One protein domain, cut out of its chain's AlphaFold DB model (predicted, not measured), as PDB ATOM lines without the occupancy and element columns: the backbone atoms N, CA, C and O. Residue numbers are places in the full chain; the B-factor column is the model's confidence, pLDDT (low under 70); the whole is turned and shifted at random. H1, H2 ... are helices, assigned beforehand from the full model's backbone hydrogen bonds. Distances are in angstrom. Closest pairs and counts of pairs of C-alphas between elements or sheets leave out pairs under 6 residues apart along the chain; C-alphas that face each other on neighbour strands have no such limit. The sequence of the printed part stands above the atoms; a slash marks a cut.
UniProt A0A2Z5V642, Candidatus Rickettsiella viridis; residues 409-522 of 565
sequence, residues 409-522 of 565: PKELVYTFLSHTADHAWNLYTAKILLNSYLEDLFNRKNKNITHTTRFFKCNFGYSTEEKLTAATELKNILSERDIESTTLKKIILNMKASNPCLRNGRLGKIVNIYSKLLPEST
ATOM      1  N   PRO A 409     183.570 121.531 110.700       66.81
ATOM      2  CA  PRO A 409     184.615 121.416 111.722       66.81
ATOM      3  C   PRO A 409     185.876 120.718 111.239       66.81
ATOM      4  O   PRO A 409     186.961 120.932 111.773       66.81
ATOM      5  N   LYS A 410     185.748 119.824 110.259       69.38
ATOM      6  CA  LYS A 410     186.883 119.073 109.736       69.38
ATOM      7  C   LYS A 410     187.776 120.006 108.918       69.38
ATOM      8  O   LYS A 410     188.983 120.014 109.130       69.38
ATOM      9  N   GLU A 411     187.176 120.787 108.034       71.81
ATOM     10  CA  GLU A 411     187.818 121.702 107.100       71.81
ATOM     11  C   GLU A 411     188.555 122.811 107.859       71.81
ATOM     12  O   GLU A 411     189.751 122.995 107.636       71.81
ATOM     13  N   LEU A 412     187.905 123.442 108.847       71.62
ATOM     14  CA  LEU A 412     188.559 124.415 109.731       71.62
ATOM     15  C   LEU A 412     189.749 123.793 110.476       71.62
ATOM     16  O   LEU A 412     190.849 124.340 110.443       71.62
ATOM     17  N   VAL A 413     189.569 122.622 111.101       67.75
ATOM     18  CA  VAL A 413     190.650 121.923 111.822       67.75
ATOM     19  C   VAL A 413     191.845 121.636 110.914       67.75
ATOM     20  O   VAL A 413     192.976 121.853 111.340       67.75
ATOM     21  N   TYR A 414     191.629 121.163 109.684       68.69
ATOM     22  CA  TYR A 414     192.734 120.900 108.759       68.69
ATOM     23  C   TYR A 414     193.457 122.181 108.346       68.69
ATOM     24  O   TYR A 414     194.684 122.199 108.390       68.69
ATOM     25  N   THR A 415     192.717 123.235 107.998       69.44
ATOM     26  CA  THR A 415     193.299 124.507 107.557       69.44
ATOM     27  C   THR A 415     194.078 125.195 108.671       69.44
ATOM     28  O   THR A 415     195.174 125.688 108.433       69.44
ATOM     29  N   PHE A 416     193.569 125.202 109.902       69.50
ATOM     30  CA  PHE A 416     194.286 125.807 111.021       69.50
ATOM     31  C   PHE A 416     195.511 124.982 111.434       69.50
ATOM     32  O   PHE A 416     196.597 125.531 111.589       69.50
ATOM     33  N   LEU A 417     195.382 123.655 111.559       64.69
ATOM     34  CA  LEU A 417     196.489 122.808 112.022       64.69
ATOM     35  C   LEU A 417     197.690 122.774 111.072       64.69
ATOM     36  O   LEU A 417     198.791 122.474 111.530       64.69
ATOM     37  N   SER A 418     197.507 123.047 109.779       63.62
ATOM     38  CA  SER A 418     198.625 123.129 108.834       63.62
ATOM     39  C   SER A 418     199.430 124.430 108.934       63.62
ATOM     40  O   SER A 418     200.518 124.483 108.369       63.62
ATOM     41  N   HIS A 419     198.946 125.445 109.666       62.16
ATOM     42  CA  HIS A 419     199.551 126.786 109.693       62.16
ATOM     43  C   HIS A 419     199.940 127.289 111.101       62.16
ATOM     44  O   HIS A 419     200.627 128.296 111.218       62.16
ATOM     45  N   THR A 420     199.562 126.601 112.186       54.91
ATOM     46  CA  THR A 420     199.739 127.066 113.584       54.91
ATOM     47  C   THR A 420     201.144 126.845 114.174       54.91
ATOM     48  O   THR A 420     201.263 126.521 115.358       54.91
ATOM     49  N   ALA A 421     202.217 126.951 113.387       51.41
ATOM     50  CA  ALA A 421     203.541 126.546 113.865       51.41
ATOM     51  C   ALA A 421     204.140 127.463 114.950       51.41
ATOM     52  O   ALA A 421     204.837 126.914 115.795       51.41
ATOM     53  N   ASP A 422     203.852 128.780 115.006       53.84
ATOM     54  CA  ASP A 422     204.681 129.644 115.880       53.84
ATOM     55  C   ASP A 422     204.125 130.992 116.403       53.84
ATOM     56  O   ASP A 422     204.907 131.794 116.908       53.84
ATOM     57  N   HIS A 423     202.827 131.329 116.322       54.69
ATOM     58  CA  HIS A 423     202.382 132.716 116.615       54.69
ATOM     59  C   HIS A 423     201.285 132.886 117.686       54.69
ATOM     60  O   HIS A 423     200.437 132.020 117.908       54.69
ATOM     61  N   ALA A 424     201.297 134.070 118.323       53.22
ATOM     62  CA  ALA A 424     200.411 134.533 119.404       53.22
ATOM     63  C   ALA A 424     198.899 134.421 119.102       53.22
ATOM     64  O   ALA A 424     198.076 134.354 120.014       53.22
ATOM     65  N   TRP A 425     198.518 134.322 117.829       57.47
ATOM     66  CA  TRP A 425     197.127 134.225 117.377       57.47
ATOM     67  C   TRP A 425     196.517 132.824 117.461       57.47
ATOM     68  O   TRP A 425     195.309 132.653 117.277       57.47
ATOM     69  N   ASN A 426     197.313 131.815 117.814       63.66
ATOM     70  CA  ASN A 426     196.826 130.451 117.970       63.66
ATOM     71  C   ASN A 426     195.754 130.320 119.089       63.66
ATOM     72  O   ASN A 426     195.014 129.337 119.087       63.66
ATOM     73  N   LEU A 427     195.617 131.286 120.018       68.25
ATOM     74  CA  LEU A 427     194.549 131.282 121.033       68.25
ATOM     75  C   LEU A 427     193.178 131.509 120.382       68.25
ATOM     76  O   LEU A 427     192.220 130.798 120.676       68.25
ATOM     77  N   TYR A 428     193.100 132.467 119.456       68.31
ATOM     78  CA  TYR A 428     191.879 132.787 118.719       68.31
ATOM     79  C   TYR A 428     191.499 131.637 117.779       68.31
ATOM     80  O   TYR A 428     190.368 131.153 117.788       68.31
ATOM     81  N   THR A 429     192.487 131.091 117.064       68.94
ATOM     82  CA  THR A 429     192.337 129.852 116.293       68.94
ATOM     83  C   THR A 429     191.790 128.714 117.140       68.94
ATOM     84  O   THR A 429     190.835 128.045 116.749       68.94
ATOM     85  N   ALA A 430     192.372 128.475 118.311       75.31
ATOM     86  CA  ALA A 430     191.949 127.377 119.156       75.31
ATOM     87  C   ALA A 430     190.533 127.602 119.725       75.31
ATOM     88  O   ALA A 430     189.821 126.621 119.955       75.31
ATOM     89  N   LYS A 431     190.079 128.857 119.885       79.12
ATOM     90  CA  LYS A 431     188.684 129.192 120.238       79.12
ATOM     91  C   LYS A 431     187.733 128.845 119.098       79.12
ATOM     92  O   LYS A 431     186.749 128.144 119.339       79.12
ATOM     93  N   ILE A 432     188.060 129.228 117.863       76.31
ATOM     94  CA  ILE A 432     187.281 128.857 116.671       76.31
ATOM     95  C   ILE A 432     187.197 127.340 116.533       76.31
ATOM     96  O   ILE A 432     186.111 126.784 116.392       76.31
ATOM     97  N   LEU A 433     188.331 126.644 116.624       79.25
ATOM     98  CA  LEU A 433     188.364 125.189 116.518       79.25
ATOM     99  C   LEU A 433     187.521 124.510 117.600       79.25
ATOM    100  O   LEU A 433     186.826 123.537 117.308       79.25
ATOM    101  N   LEU A 434     187.558 125.025 118.832       86.50
ATOM    102  CA  LEU A 434     186.757 124.504 119.934       86.50
ATOM    103  C   LEU A 434     185.261 124.734 119.711       86.50
ATOM    104  O   LEU A 434     184.483 123.792 119.848       86.50
ATOM    105  N   ASN A 435     184.862 125.947 119.326       84.75
ATOM    106  CA  ASN A 435     183.466 126.269 119.031       84.75
ATOM    107  C   ASN A 435     182.935 125.429 117.861       84.75
ATOM    108  O   ASN A 435     181.845 124.871 117.952       84.75
ATOM    109  N   SER A 436     183.729 125.257 116.805       80.50
ATOM    110  CA  SER A 436     183.347 124.431 115.659       80.50
ATOM    111  C   SER A 436     183.209 122.957 116.049       80.50
ATOM    112  O   SER A 436     182.279 122.267 115.630       80.50
ATOM    113  N   TYR A 437     184.109 122.461 116.902       85.69
ATOM    114  CA  TYR A 437     184.034 121.097 117.409       85.69
ATOM    115  C   TYR A 437     182.828 120.871 118.330       85.69
ATOM    116  O   TYR A 437     182.201 119.817 118.252       85.69
ATOM    117  N   LEU A 438     182.478 121.846 119.169       88.44
ATOM    118  CA  LEU A 438     181.266 121.802 119.988       88.44
ATOM    119  C   LEU A 438     180.008 121.718 119.126       88.44
ATOM    120  O   LEU A 438     179.155 120.874 119.382       88.44
ATOM    121  N   GLU A 439     179.932 122.522 118.070       84.62
ATOM    122  CA  GLU A 439     178.805 122.514 117.139       84.62
ATOM    123  C   GLU A 439     178.655 121.157 116.422       84.62
ATOM    124  O   GLU A 439     177.554 120.619 116.305       84.62
ATOM    125  N   ASP A 440     179.765 120.526 116.016       84.19
ATOM    126  CA  ASP A 440     179.781 119.140 115.506       84.19
ATOM    127  C   ASP A 440     179.171 118.161 116.519       84.19
ATOM    128  O   ASP A 440     178.357 117.302 116.175       84.19
ATOM    129  N   LEU A 441     179.568 118.279 117.789       88.12
ATOM    130  CA  LEU A 441     179.114 117.400 118.862       88.12
ATOM    131  C   LEU A 441     177.629 117.593 119.179       88.12
ATOM    132  O   LEU A 441     176.923 116.594 119.321       88.12
ATOM    133  N   PHE A 442     177.134 118.832 119.208       89.06
ATOM    134  CA  PHE A 442     175.702 119.112 119.335       89.06
ATOM    135  C   PHE A 442     174.908 118.523 118.168       89.06
ATOM    136  O   PHE A 442     173.922 117.819 118.382       89.06
ATOM    137  N   ASN A 443     175.383 118.702 116.934       84.62
ATOM    138  CA  ASN A 443     174.738 118.128 115.754       84.62
ATOM    139  C   ASN A 443     174.707 116.593 115.780       84.62
ATOM    140  O   ASN A 443     173.710 115.980 115.395       84.62
ATOM    141  N   ARG A 444     175.773 115.946 116.263       86.44
ATOM    142  CA  ARG A 444     175.805 114.488 116.470       86.44
ATOM    143  C   ARG A 444     174.815 114.046 117.537       86.44
ATOM    144  O   ARG A 444     174.108 113.067 117.309       86.44
ATOM    145  N   LYS A 445     174.752 114.764 118.661       90.38
ATOM    146  CA  LYS A 445     173.803 114.501 119.749       90.38
ATOM    147  C   LYS A 445     172.363 114.587 119.243       90.38
ATOM    148  O   LYS A 445     171.612 113.637 119.422       90.38
ATOM    149  N   ASN A 446     172.025 115.638 118.496       88.75
ATOM    150  CA  ASN A 446     170.699 115.822 117.890       88.75
ATOM    151  C   ASN A 446     170.335 114.712 116.890       88.75
ATOM    152  O   ASN A 446     169.166 114.371 116.734       88.75
ATOM    153  N   LYS A 447     171.331 114.118 116.224       89.25
ATOM    154  CA  LYS A 447     171.163 112.979 115.306       89.25
ATOM    155  C   LYS A 447     171.254 111.610 116.000       89.25
ATOM    156  O   LYS A 447     171.319 110.597 115.307       89.25
ATOM    157  N   ASN A 448     171.298 111.559 117.335       90.31
ATOM    158  CA  ASN A 448     171.492 110.341 118.134       90.31
ATOM    159  C   ASN A 448     172.755 109.537 117.761       90.31
ATOM    160  O   ASN A 448     172.814 108.316 117.907       90.31
ATOM    161  N   ILE A 449     173.798 110.216 117.276       85.88
ATOM    162  CA  ILE A 449     175.077 109.591 116.941       85.88
ATOM    163  C   ILE A 449     175.904 109.480 118.222       85.88
ATOM    164  O   ILE A 449     176.503 110.455 118.679       85.88
ATOM    165  N   THR A 450     175.976 108.278 118.790       83.12
ATOM    166  CA  THR A 450     176.690 108.017 120.050       83.12
ATOM    167  C   THR A 450     178.208 107.938 119.877       83.12
ATOM    168  O   THR A 450     178.941 108.423 120.735       83.12
ATOM    169  N   HIS A 451     178.704 107.405 118.752       79.19
ATOM    170  CA  HIS A 451     180.137 107.298 118.447       79.19
ATOM    171  C   HIS A 451     180.417 107.541 116.956       79.19
ATOM    172  O   HIS A 451     179.705 107.041 116.092       79.19
ATOM    173  N   THR A 452     181.494 108.268 116.633       66.44
ATOM    174  CA  THR A 452     181.858 108.607 115.235       66.44
ATOM    175  C   THR A 452     183.093 107.899 114.698       66.44
ATOM    176  O   THR A 452     183.433 108.055 113.530       66.44
ATOM    177  N   THR A 453     183.807 107.162 115.541       57.59
ATOM    178  CA  THR A 453     185.053 106.505 115.151       57.59
ATOM    179  C   THR A 453     185.107 105.138 115.814       57.59
ATOM    180  O   THR A 453     185.372 105.043 117.010       57.59
ATOM    181  N   ARG A 454     184.857 104.076 115.038       47.16
ATOM    182  CA  ARG A 454     185.200 102.699 115.425       47.16
ATOM    183  C   ARG A 454     186.712 102.533 115.258       47.16
ATOM    184  O   ARG A 454     187.176 102.013 114.250       47.16
ATOM    185  N   PHE A 455     187.492 103.076 116.188       44.91
ATOM    186  CA  PHE A 455     188.909 102.736 116.269       44.91
ATOM    187  C   PHE A 455     189.014 101.350 116.908       44.91
ATOM    188  O   PHE A 455     188.635 101.183 118.062       44.91
ATOM    189  N   PHE A 456     189.529 100.396 116.129       41.69
ATOM    190  CA  PHE A 456     189.744  98.988 116.476       41.69
ATOM    191  C   PHE A 456     188.476  98.145 116.689       41.69
ATOM    192  O   PHE A 456     187.403  98.633 117.023       41.69
ATOM    193  N   LYS A 457     188.616  96.829 116.478       46.16
ATOM    194  CA  LYS A 457     187.589  95.781 116.669       46.16
ATOM    195  C   LYS A 457     187.012  95.705 118.102       46.16
ATOM    196  O   LYS A 457     186.163  94.862 118.362       46.16
ATOM    197  N   CYS A 458     187.432  96.592 119.003       49.62
ATOM    198  CA  CYS A 458     186.982  96.716 120.383       49.62
ATOM    199  C   CYS A 458     186.584  98.186 120.599       49.62
ATOM    200  O   CYS A 458     187.429  99.050 120.401       49.62
ATOM    201  N   ASN A 459     185.329  98.480 120.957       51.09
ATOM    202  CA  ASN A 459     184.703  99.816 121.064       51.09
ATOM    203  C   ASN A 459     185.404 100.840 122.013       51.09
ATOM    204  O   ASN A 459     184.787 101.338 122.945       51.09
ATOM    205  N   PHE A 460     186.669 101.209 121.794       59.66
ATOM    206  CA  PHE A 460     187.468 102.078 122.680       59.66
ATOM    207  C   PHE A 460     187.465 103.565 122.274       59.66
ATOM    208  O   PHE A 460     188.484 104.253 122.343       59.66
ATOM    209  N   GLY A 461     186.326 104.093 121.824       68.38
ATOM    210  CA  GLY A 461     186.186 105.515 121.494       68.38
ATOM    211  C   GLY A 461     185.245 106.234 122.456       68.38
ATOM    212  O   GLY A 461     184.135 105.761 122.663       68.38
ATOM    213  N   TYR A 462     185.630 107.414 122.952       83.69
ATOM    214  CA  TYR A 462     184.737 108.248 123.770       83.69
ATOM    215  C   TYR A 462     183.435 108.565 123.030       83.69
ATOM    216  O   TYR A 462     183.448 108.858 121.819       83.69
ATOM    217  N   SER A 463     182.331 108.503 123.762       87.50
ATOM    218  CA  SER A 463     180.997 108.866 123.302       87.50
ATOM    219  C   SER A 463     180.916 110.347 122.926       87.50
ATOM    220  O   SER A 463     181.757 111.170 123.305       87.50
ATOM    221  N   THR A 464     179.908 110.697 122.132       88.38
ATOM    222  CA  THR A 464     179.585 112.092 121.808       88.38
ATOM    223  C   THR A 464     179.330 112.908 123.076       88.38
ATOM    224  O   THR A 464     179.796 114.040 123.140       88.38
ATOM    225  N   GLU A 465     178.684 112.328 124.094       88.88
ATOM    226  CA  GLU A 465     178.389 113.017 125.355       88.88
ATOM    227  C   GLU A 465     179.663 113.307 126.159       88.88
ATOM    228  O   GLU A 465     179.890 114.446 126.543       88.88
ATOM    229  N   GLU A 466     180.557 112.325 126.330       89.94
ATOM    230  CA  GLU A 466     181.833 112.532 127.036       89.94
ATOM    231  C   GLU A 466     182.689 113.615 126.363       89.94
ATOM    232  O   GLU A 466     183.273 114.471 127.030       89.94
ATOM    233  N   LYS A 467     182.731 113.613 125.024       91.38
ATOM    234  CA  LYS A 467     183.423 114.649 124.244       91.38
ATOM    235  C   LYS A 467     182.760 116.015 124.394       91.38
ATOM    236  O   LYS A 467     183.476 117.011 124.450       91.38
ATOM    237  N   LEU A 468     181.427 116.066 124.431       92.06
ATOM    238  CA  LEU A 468     180.659 117.301 124.578       92.06
ATOM    239  C   LEU A 468     180.879 117.918 125.956       92.06
ATOM    240  O   LEU A 468     181.184 119.106 126.031       92.06
ATOM    241  N   THR A 469     180.827 117.115 127.019       92.81
ATOM    242  CA  THR A 469     181.148 117.545 128.385       92.81
ATOM    243  C   THR A 469     182.569 118.092 128.461       92.81
ATOM    244  O   THR A 469     182.759 119.234 128.868       92.81
ATOM    245  N   ALA A 470     183.557 117.335 127.968       91.75
ATOM    246  CA  ALA A 470     184.961 117.747 127.982       91.75
ATOM    247  C   ALA A 470     185.212 119.053 127.205       91.75
ATOM    248  O   ALA A 470     185.947 119.927 127.658       91.75
ATOM    249  N   ALA A 471     184.610 119.192 126.020       92.00
ATOM    250  CA  ALA A 471     184.752 120.391 125.200       92.00
ATOM    251  C   ALA A 471     184.024 121.604 125.808       92.00
ATOM    252  O   ALA A 471     184.515 122.725 125.690       92.00
ATOM    253  N   THR A 472     182.880 121.390 126.468       92.81
ATOM    254  CA  THR A 472     182.106 122.454 127.130       92.81
ATOM    255  C   THR A 472     182.846 122.969 128.357       92.81
ATOM    256  O   THR A 472     182.988 124.175 128.526       92.81
ATOM    257  N   GLU A 473     183.392 122.062 129.166       91.69
ATOM    258  CA  GLU A 473     184.230 122.398 130.318       91.69
ATOM    259  C   GLU A 473     185.459 123.208 129.885       91.69
ATOM    260  O   GLU A 473     185.726 124.280 130.429       91.69
ATOM    261  N   LEU A 474     186.142 122.763 128.821       90.06
ATOM    262  CA  LEU A 474     187.265 123.496 128.240       90.06
ATOM    263  C   LEU A 474     186.839 124.894 127.760       90.06
ATOM    264  O   LEU A 474     187.554 125.864 127.995       90.06
ATOM    265  N   LYS A 475     185.674 125.024 127.111       90.62
ATOM    266  CA  LYS A 475     185.158 126.322 126.647       90.62
ATOM    267  C   LYS A 475     184.863 127.270 127.806       90.62
ATOM    268  O   LYS A 475     185.184 128.450 127.687       90.62
ATOM    269  N   ASN A 476     184.272 126.776 128.891       89.25
ATOM    270  CA  ASN A 476     183.950 127.589 130.064       89.25
ATOM    271  C   ASN A 476     185.222 128.191 130.668       89.25
ATOM    272  O   ASN A 476     185.311 129.407 130.803       89.25
ATOM    273  N   ILE A 477     186.246 127.362 130.874       86.88
ATOM    274  CA  ILE A 477     187.549 127.792 131.400       86.88
ATOM    275  C   ILE A 477     188.220 128.822 130.483       86.88
ATOM    276  O   ILE A 477     188.805 129.792 130.946       86.88
ATOM    277  N   LEU A 478     188.107 128.653 129.164       81.31
ATOM    278  CA  LEU A 478     188.666 129.594 128.185       81.31
ATOM    279  C   LEU A 478     187.863 130.895 128.026       81.31
ATOM    280  O   LEU A 478     188.323 131.819 127.345       81.31
ATOM    281  N   SER A 479     186.653 130.946 128.584       80.56
ATOM    282  CA  SER A 479     185.765 132.113 128.544       80.56
ATOM    283  C   SER A 479     185.903 132.999 129.787       80.56
ATOM    284  O   SER A 479     185.456 134.145 129.757       80.56
ATOM    285  N   GLU A 480     186.537 132.506 130.854       80.19
ATOM    286  CA  GLU A 480     186.845 133.276 132.061       80.19
ATOM    287  C   GLU A 480     187.922 134.329 131.751       80.19
ATOM    288  O   GLU A 480     189.061 134.007 131.410       80.19
ATOM    289  N   ARG A 481     187.537 135.613 131.805       54.91
ATOM    290  CA  ARG A 481     188.345 136.734 131.289       54.91
ATOM    291  C   ARG A 481     189.548 137.116 132.163       54.91
ATOM    292  O   ARG A 481     190.424 137.809 131.658       54.91
ATOM    293  N   ASP A 482     189.625 136.618 133.398       71.00
ATOM    294  CA  ASP A 482     190.590 137.078 134.412       71.00
ATOM    295  C   ASP A 482     191.618 136.013 134.846       71.00
ATOM    296  O   ASP A 482     192.280 136.159 135.873       71.00
ATOM    297  N   ILE A 483     191.784 134.926 134.083       75.81
ATOM    298  CA  ILE A 483     192.789 133.907 134.411       75.81
ATOM    299  C   ILE A 483     194.153 134.308 133.837       75.81
ATOM    300  O   ILE A 483     194.335 134.389 132.621       75.81
ATOM    301  N   GLU A 484     195.145 134.480 134.714       80.88
ATOM    302  CA  GLU A 484     196.547 134.660 134.325       80.88
ATOM    303  C   GLU A 484     197.017 133.513 133.406       80.88
ATOM    304  O   GLU A 484     196.741 132.338 133.660       80.88
ATOM    305  N   SER A 485     197.767 133.818 132.341       77.31
ATOM    306  CA  SER A 485     198.121 132.839 131.302       77.31
ATOM    307  C   SER A 485     198.862 131.598 131.828       77.31
ATOM    308  O   SER A 485     198.658 130.487 131.337       77.31
ATOM    309  N   THR A 486     199.706 131.757 132.850       80.31
ATOM    310  CA  THR A 486     200.429 130.663 133.528       80.31
ATOM    311  C   THR A 486     199.471 129.751 134.305       80.31
ATOM    312  O   THR A 486     199.578 128.522 134.240       80.31
ATOM    313  N   THR A 487     198.489 130.341 134.985       83.94
ATOM    314  CA  THR A 487     197.420 129.643 135.710       83.94
ATOM    315  C   THR A 487     196.504 128.899 134.745       83.94
ATOM    316  O   THR A 487     196.258 127.704 134.930       83.94
ATOM    317  N   LEU A 488     196.108 129.540 133.642       82.88
ATOM    318  CA  LEU A 488     195.321 128.909 132.583       82.88
ATOM    319  C   LEU A 488     196.042 127.678 132.008       82.88
ATOM    320  O   LEU A 488     195.415 126.645 131.770       82.88
ATOM    321  N   LYS A 489     197.374 127.735 131.857       84.75
ATOM    322  CA  LYS A 489     198.180 126.607 131.357       84.75
ATOM    323  C   LYS A 489     198.111 125.414 132.296       84.75
ATOM    324  O   LYS A 489     197.887 124.293 131.840       84.75
ATOM    325  N   LYS A 490     198.280 125.655 133.599       87.56
ATOM    326  CA  LYS A 490     198.196 124.616 134.635       87.56
ATOM    327  C   LYS A 490     196.808 123.978 134.655       87.56
ATOM    328  O   LYS A 490     196.718 122.754 134.664       87.56
ATOM    329  N   ILE A 491     195.746 124.783 134.580       88.38
ATOM    330  CA  ILE A 491     194.361 124.290 134.528       88.38
ATOM    331  C   ILE A 491     194.161 123.389 133.302       88.38
ATOM    332  O   ILE A 491     193.735 122.245 133.448       88.38
ATOM    333  N   ILE A 492     194.549 123.847 132.107       87.50
ATOM    334  CA  ILE A 492     194.399 123.076 130.862       87.50
ATOM    335  C   ILE A 492     195.219 121.773 130.895       87.50
ATOM    336  O   ILE A 492     194.739 120.730 130.447       87.50
ATOM    337  N   LEU A 493     196.442 121.793 131.440       88.50
ATOM    338  CA  LEU A 493     197.273 120.591 131.585       88.50
ATOM    339  C   LEU A 493     196.686 119.598 132.597       88.50
ATOM    340  O   LEU A 493     196.665 118.398 132.319       88.50
ATOM    341  N   ASN A 494     196.156 120.085 133.720       89.12
ATOM    342  CA  ASN A 494     195.477 119.254 134.714       89.12
ATOM    343  C   ASN A 494     194.210 118.623 134.133       89.12
ATOM    344  O   ASN A 494     194.020 117.419 134.275       89.12
ATOM    345  N   MET A 495     193.400 119.389 133.395       88.88
ATOM    346  CA  MET A 495     192.254 118.850 132.661       88.88
ATOM    347  C   MET A 495     192.676 117.793 131.642       88.88
ATOM    348  O   MET A 495     192.046 116.749 131.521       88.88
ATOM    349  N   LYS A 496     193.756 118.032 130.892       89.12
ATOM    350  CA  LYS A 496     194.289 117.050 129.938       89.12
ATOM    351  C   LYS A 496     194.729 115.760 130.641       89.12
ATOM    352  O   LYS A 496     194.584 114.664 130.091       89.12
ATOM    353  N   ALA A 497     195.263 115.877 131.855       86.88
ATOM    354  CA  ALA A 497     195.621 114.738 132.685       86.88
ATOM    355  C   ALA A 497     194.383 114.025 133.254       86.88
ATOM    356  O   ALA A 497     194.365 112.799 133.258       86.88
ATOM    357  N   SER A 498     193.335 114.729 133.673       87.94
ATOM    358  CA  SER A 498     192.143 114.117 134.277       87.94
ATOM    359  C   SER A 498     191.103 113.631 133.261       87.94
ATOM    360  O   SER A 498     190.377 112.683 133.549       87.94
ATOM    361  N   ASN A 499     191.052 114.218 132.060       88.31
ATOM    362  CA  ASN A 499     190.045 113.939 131.040       88.31
ATOM    363  C   ASN A 499     190.673 113.308 129.778       88.31
ATOM    364  O   ASN A 499     191.271 113.999 128.944       88.31
ATOM    365  N   PRO A 500     190.518 111.988 129.577       84.62
ATOM    366  CA  PRO A 500     191.126 111.284 128.452       84.62
ATOM    367  C   PRO A 500     190.670 111.774 127.061       84.62
ATOM    368  O   PRO A 500     191.438 111.663 126.099       84.62
ATOM    369  N   CYS A 501     189.484 112.393 126.947       85.38
ATOM    370  CA  CYS A 501     189.003 113.009 125.700       85.38
ATOM    371  C   CYS A 501     189.906 114.156 125.219       85.38
ATOM    372  O   CYS A 501     189.977 114.425 124.020       85.38
ATOM    373  N   LEU A 502     190.606 114.819 126.145       87.12
ATOM    374  CA  LEU A 502     191.515 115.936 125.881       87.12
ATOM    375  C   LEU A 502     192.939 115.482 125.533       87.12
ATOM    376  O   LEU A 502     193.780 116.302 125.173       87.12
ATOM    377  N   ARG A 503     193.253 114.184 125.636       83.44
ATOM    378  CA  ARG A 503     194.601 113.673 125.329       83.44
ATOM    379  C   ARG A 503     194.800 113.410 123.841       83.44
ATOM    380  O   ARG A 503     195.894 113.620 123.327       83.44
ATOM    381  N   ASN A 504     193.747 112.959 123.160       77.75
ATOM    382  CA  ASN A 504     193.812 112.404 121.808       77.75
ATOM    383  C   ASN A 504     192.717 112.970 120.885       77.75
ATOM    384  O   ASN A 504     191.788 113.655 121.308       77.75
ATOM    385  N   GLY A 505     192.807 112.657 119.590       79.00
ATOM    386  CA  GLY A 505     191.794 113.045 118.603       79.00
ATOM    387  C   GLY A 505     191.770 114.549 118.298       79.00
ATOM    388  O   GLY A 505     192.780 115.234 118.430       79.00
ATOM    389  N   ARG A 506     190.623 115.065 117.830       78.62
ATOM    390  CA  ARG A 506     190.477 116.492 117.472       78.62
ATOM    391  C   ARG A 506     190.594 117.400 118.698       78.62
ATOM    392  O   ARG A 506     191.365 118.350 118.661       78.62
ATOM    393  N   LEU A 507     189.897 117.064 119.784       83.19
ATOM    394  CA  LEU A 507     189.891 117.864 121.009       83.19
ATOM    395  C   LEU A 507     191.277 117.919 121.662       83.19
ATOM    396  O   LEU A 507     191.735 118.997 122.021       83.19
ATOM    397  N   GLY A 508     192.007 116.798 121.704       83.69
ATOM    398  CA  GLY A 508     193.383 116.814 122.199       83.69
ATOM    399  C   GLY A 508     194.356 117.617 121.337       83.69
ATOM    400  O   GLY A 508     195.258 118.259 121.871       83.69
ATOM    401  N   LYS A 509     194.153 117.673 120.013       81.00
ATOM    402  CA  LYS A 509     194.920 118.587 119.148       81.00
ATOM    403  C   LYS A 509     194.631 120.054 119.479       81.00
ATOM    404  O   LYS A 509     195.579 120.822 119.576       81.00
ATOM    405  N   ILE A 510     193.368 120.418 119.713       80.50
ATOM    406  CA  ILE A 510     192.974 121.780 120.121       80.50
ATOM    407  C   ILE A 510     193.619 122.151 121.463       80.50
ATOM    408  O   ILE A 510     194.247 123.200 121.579       80.50
ATOM    409  N   VAL A 511     193.549 121.263 122.459       84.81
ATOM    410  CA  VAL A 511     194.194 121.454 123.772       84.81
ATOM    411  C   VAL A 511     195.710 121.606 123.645       84.81
ATOM    412  O   VAL A 511     196.308 122.444 124.319       84.81
ATOM    413  N   ASN A 512     196.347 120.832 122.762       81.31
ATOM    414  CA  ASN A 512     197.782 120.953 122.526       81.31
ATOM    415  C   ASN A 512     198.166 122.337 121.994       81.31
ATOM    416  O   ASN A 512     199.187 122.868 122.430       81.31
ATOM    417  N   ILE A 513     197.352 122.932 121.114       75.62
ATOM    418  CA  ILE A 513     197.557 124.306 120.635       75.62
ATOM    419  C   ILE A 513     197.552 125.277 121.824       75.62
ATOM    420  O   ILE A 513     198.523 126.003 122.003       75.62
ATOM    421  N   TYR A 514     196.536 125.219 122.695       77.81
ATOM    422  CA  TYR A 514     196.472 126.056 123.904       77.81
ATOM    423  C   TYR A 514     197.691 125.878 124.817       77.81
ATOM    424  O   TYR A 514     198.300 126.856 125.243       77.81
ATOM    425  N   SER A 515     198.083 124.632 125.095       75.81
ATOM    426  CA  SER A 515     199.193 124.343 126.013       75.81
ATOM    427  C   SER A 515     200.553 124.855 125.523       75.81
ATOM    428  O   SER A 515     201.403 125.183 126.347       75.81
ATOM    429  N   LYS A 516     200.762 124.942 124.203       73.19
ATOM    430  CA  LYS A 516     202.009 125.441 123.605       73.19
ATOM    431  C   LYS A 516     202.131 126.963 123.633       73.19
ATOM    432  O   LYS A 516     203.241 127.469 123.579       73.19
ATOM    433  N   LEU A 517     201.011 127.678 123.701       66.06
ATOM    434  CA  LEU A 517     200.983 129.140 123.593       66.06
ATOM    435  C   LEU A 517     201.120 129.874 124.900       66.06
ATOM    436  O   LEU A 517     201.493 131.043 124.922       66.06
ATOM    437  N   LEU A 518     200.725 129.218 125.980       69.12
ATOM    438  CA  LEU A 518     200.768 129.844 127.277       69.12
ATOM    439  C   LEU A 518     202.233 129.853 127.732       69.12
ATOM    440  O   LEU A 518     202.883 128.797 127.665       69.12
ATOM    441  N   PRO A 519     202.768 131.014 128.154       63.41
ATOM    442  CA  PRO A 519     204.168 131.152 128.525       63.41
ATOM    443  C   PRO A 519     204.547 130.102 129.571       63.41
ATOM    444  O   PRO A 519     203.754 129.743 130.448       63.41
ATOM    445  N   GLU A 520     205.748 129.544 129.444       58.66
ATOM    446  CA  GLU A 520     206.330 128.770 130.536       58.66
ATOM    447  C   GLU A 520     206.601 129.718 131.702       58.66
ATOM    448  O   GLU A 520     207.083 130.832 131.504       58.66
ATOM    449  N   SER A 521     206.236 129.305 132.916       45.88
ATOM    450  CA  SER A 521     206.563 130.058 134.122       45.88
ATOM    451  C   SER A 521     208.078 130.243 134.177       45.88
ATOM    452  O   SER A 521     208.809 129.263 134.320       45.88
ATOM    453  N   THR A 522     208.553 131.481 134.083       42.06
ATOM    454  CA  THR A 522     209.978 131.847 134.119       42.06
ATOM    455  C   THR A 522     210.603 131.734 135.517       42.06
ATOM    456  O   THR A 522     211.597 132.390 135.811       42.06
TER     457      THR A 522
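What this domain is: This is residues 409 to 522 of the 565 residues of a protein of Candidatus Rickettsiella viridis (UniProt A0A2Z5V642). Four helices, H2, H3, H4 and H5, form an up-and-down bundle, each running against the one before it in the chain, and the short helix H1 packs on H2, away from H3 and H4. The bundle is not evenly filled: H2 touches H3 and H5, and H4 touches H5, while H3 comes only close to H4 and H5. A long loop, residues 447 to 463, joins H2 to H3 at one end of the bundle. The printed part has 114 residues with five named helices, H1 to H5 in chain order, and no named strand; its class is all helix. It is compact, with a radius of gyration of the C-alphas of 14.3 A, and elongated, spanning 45 by 29 by 26 A.

Where its parts are: H1, residues 409 to 417, begins with C-alpha 409 at (184.615, 121.416, 111.722) and is 12.0 A long from first to last C-alpha. H2, residues 426 to 446, is the longest helix at 29.9 A; its C-alpha 446 is at (170.699, 115.822, 117.890). H3, residues 464 to 479, measures 22.0 A, and H4, residues 485 to 498, 19.9 A. H5, residues 505 to 517, measures 19.2 A and ends with C-alpha 517 at (200.983, 129.140, 123.593).

How they stand to each other: H2 is the hub, touching H1, H3 and H5. H1 and H2 form a helical hairpin at a shallow tilt of 18 degrees, with the C-alphas of Pro 409 and Ser 436 closest at 5.1 A. H2 and H3 form another, at a shallow tilt of 34 degrees, only just short of steep; their closest C-alphas, Leu 441 and Leu 468, are 5.9 A apart. H5 runs the opposite way to H2 at a shallow tilt of 21 degrees, the C-alphas of Ala 430 and Ile 510 being closest at 5.8 A. H4 and H5 are a hairpin at 28 degrees, a shallow tilt, with the C-alphas of Lys 489 and Ser 515 closest at 5.9 A. H3 and H4 are close but not clearly touching, the closest C-alphas, Leu 474 and Ile 492, being 7.6 A apart. H2 and H4 are apart, as are H1 and H3. In H1, H2, H3, H4 and H5 every O i to N i+4 pair is within hydrogen-bond range.

The domain as a whole: The two C-alphas farthest apart, those of Lys 447 and Thr 522, are 47.1 A from each other. The printed part has no cut. The link from H2 to H3 is long, with 17 residues, and that from H3 to H4 is tight. The mean pLDDT of the printed part is 76.4; it is under 70 in 36 residues, among them 413 to 429, 452 to 461 and 517 to 522.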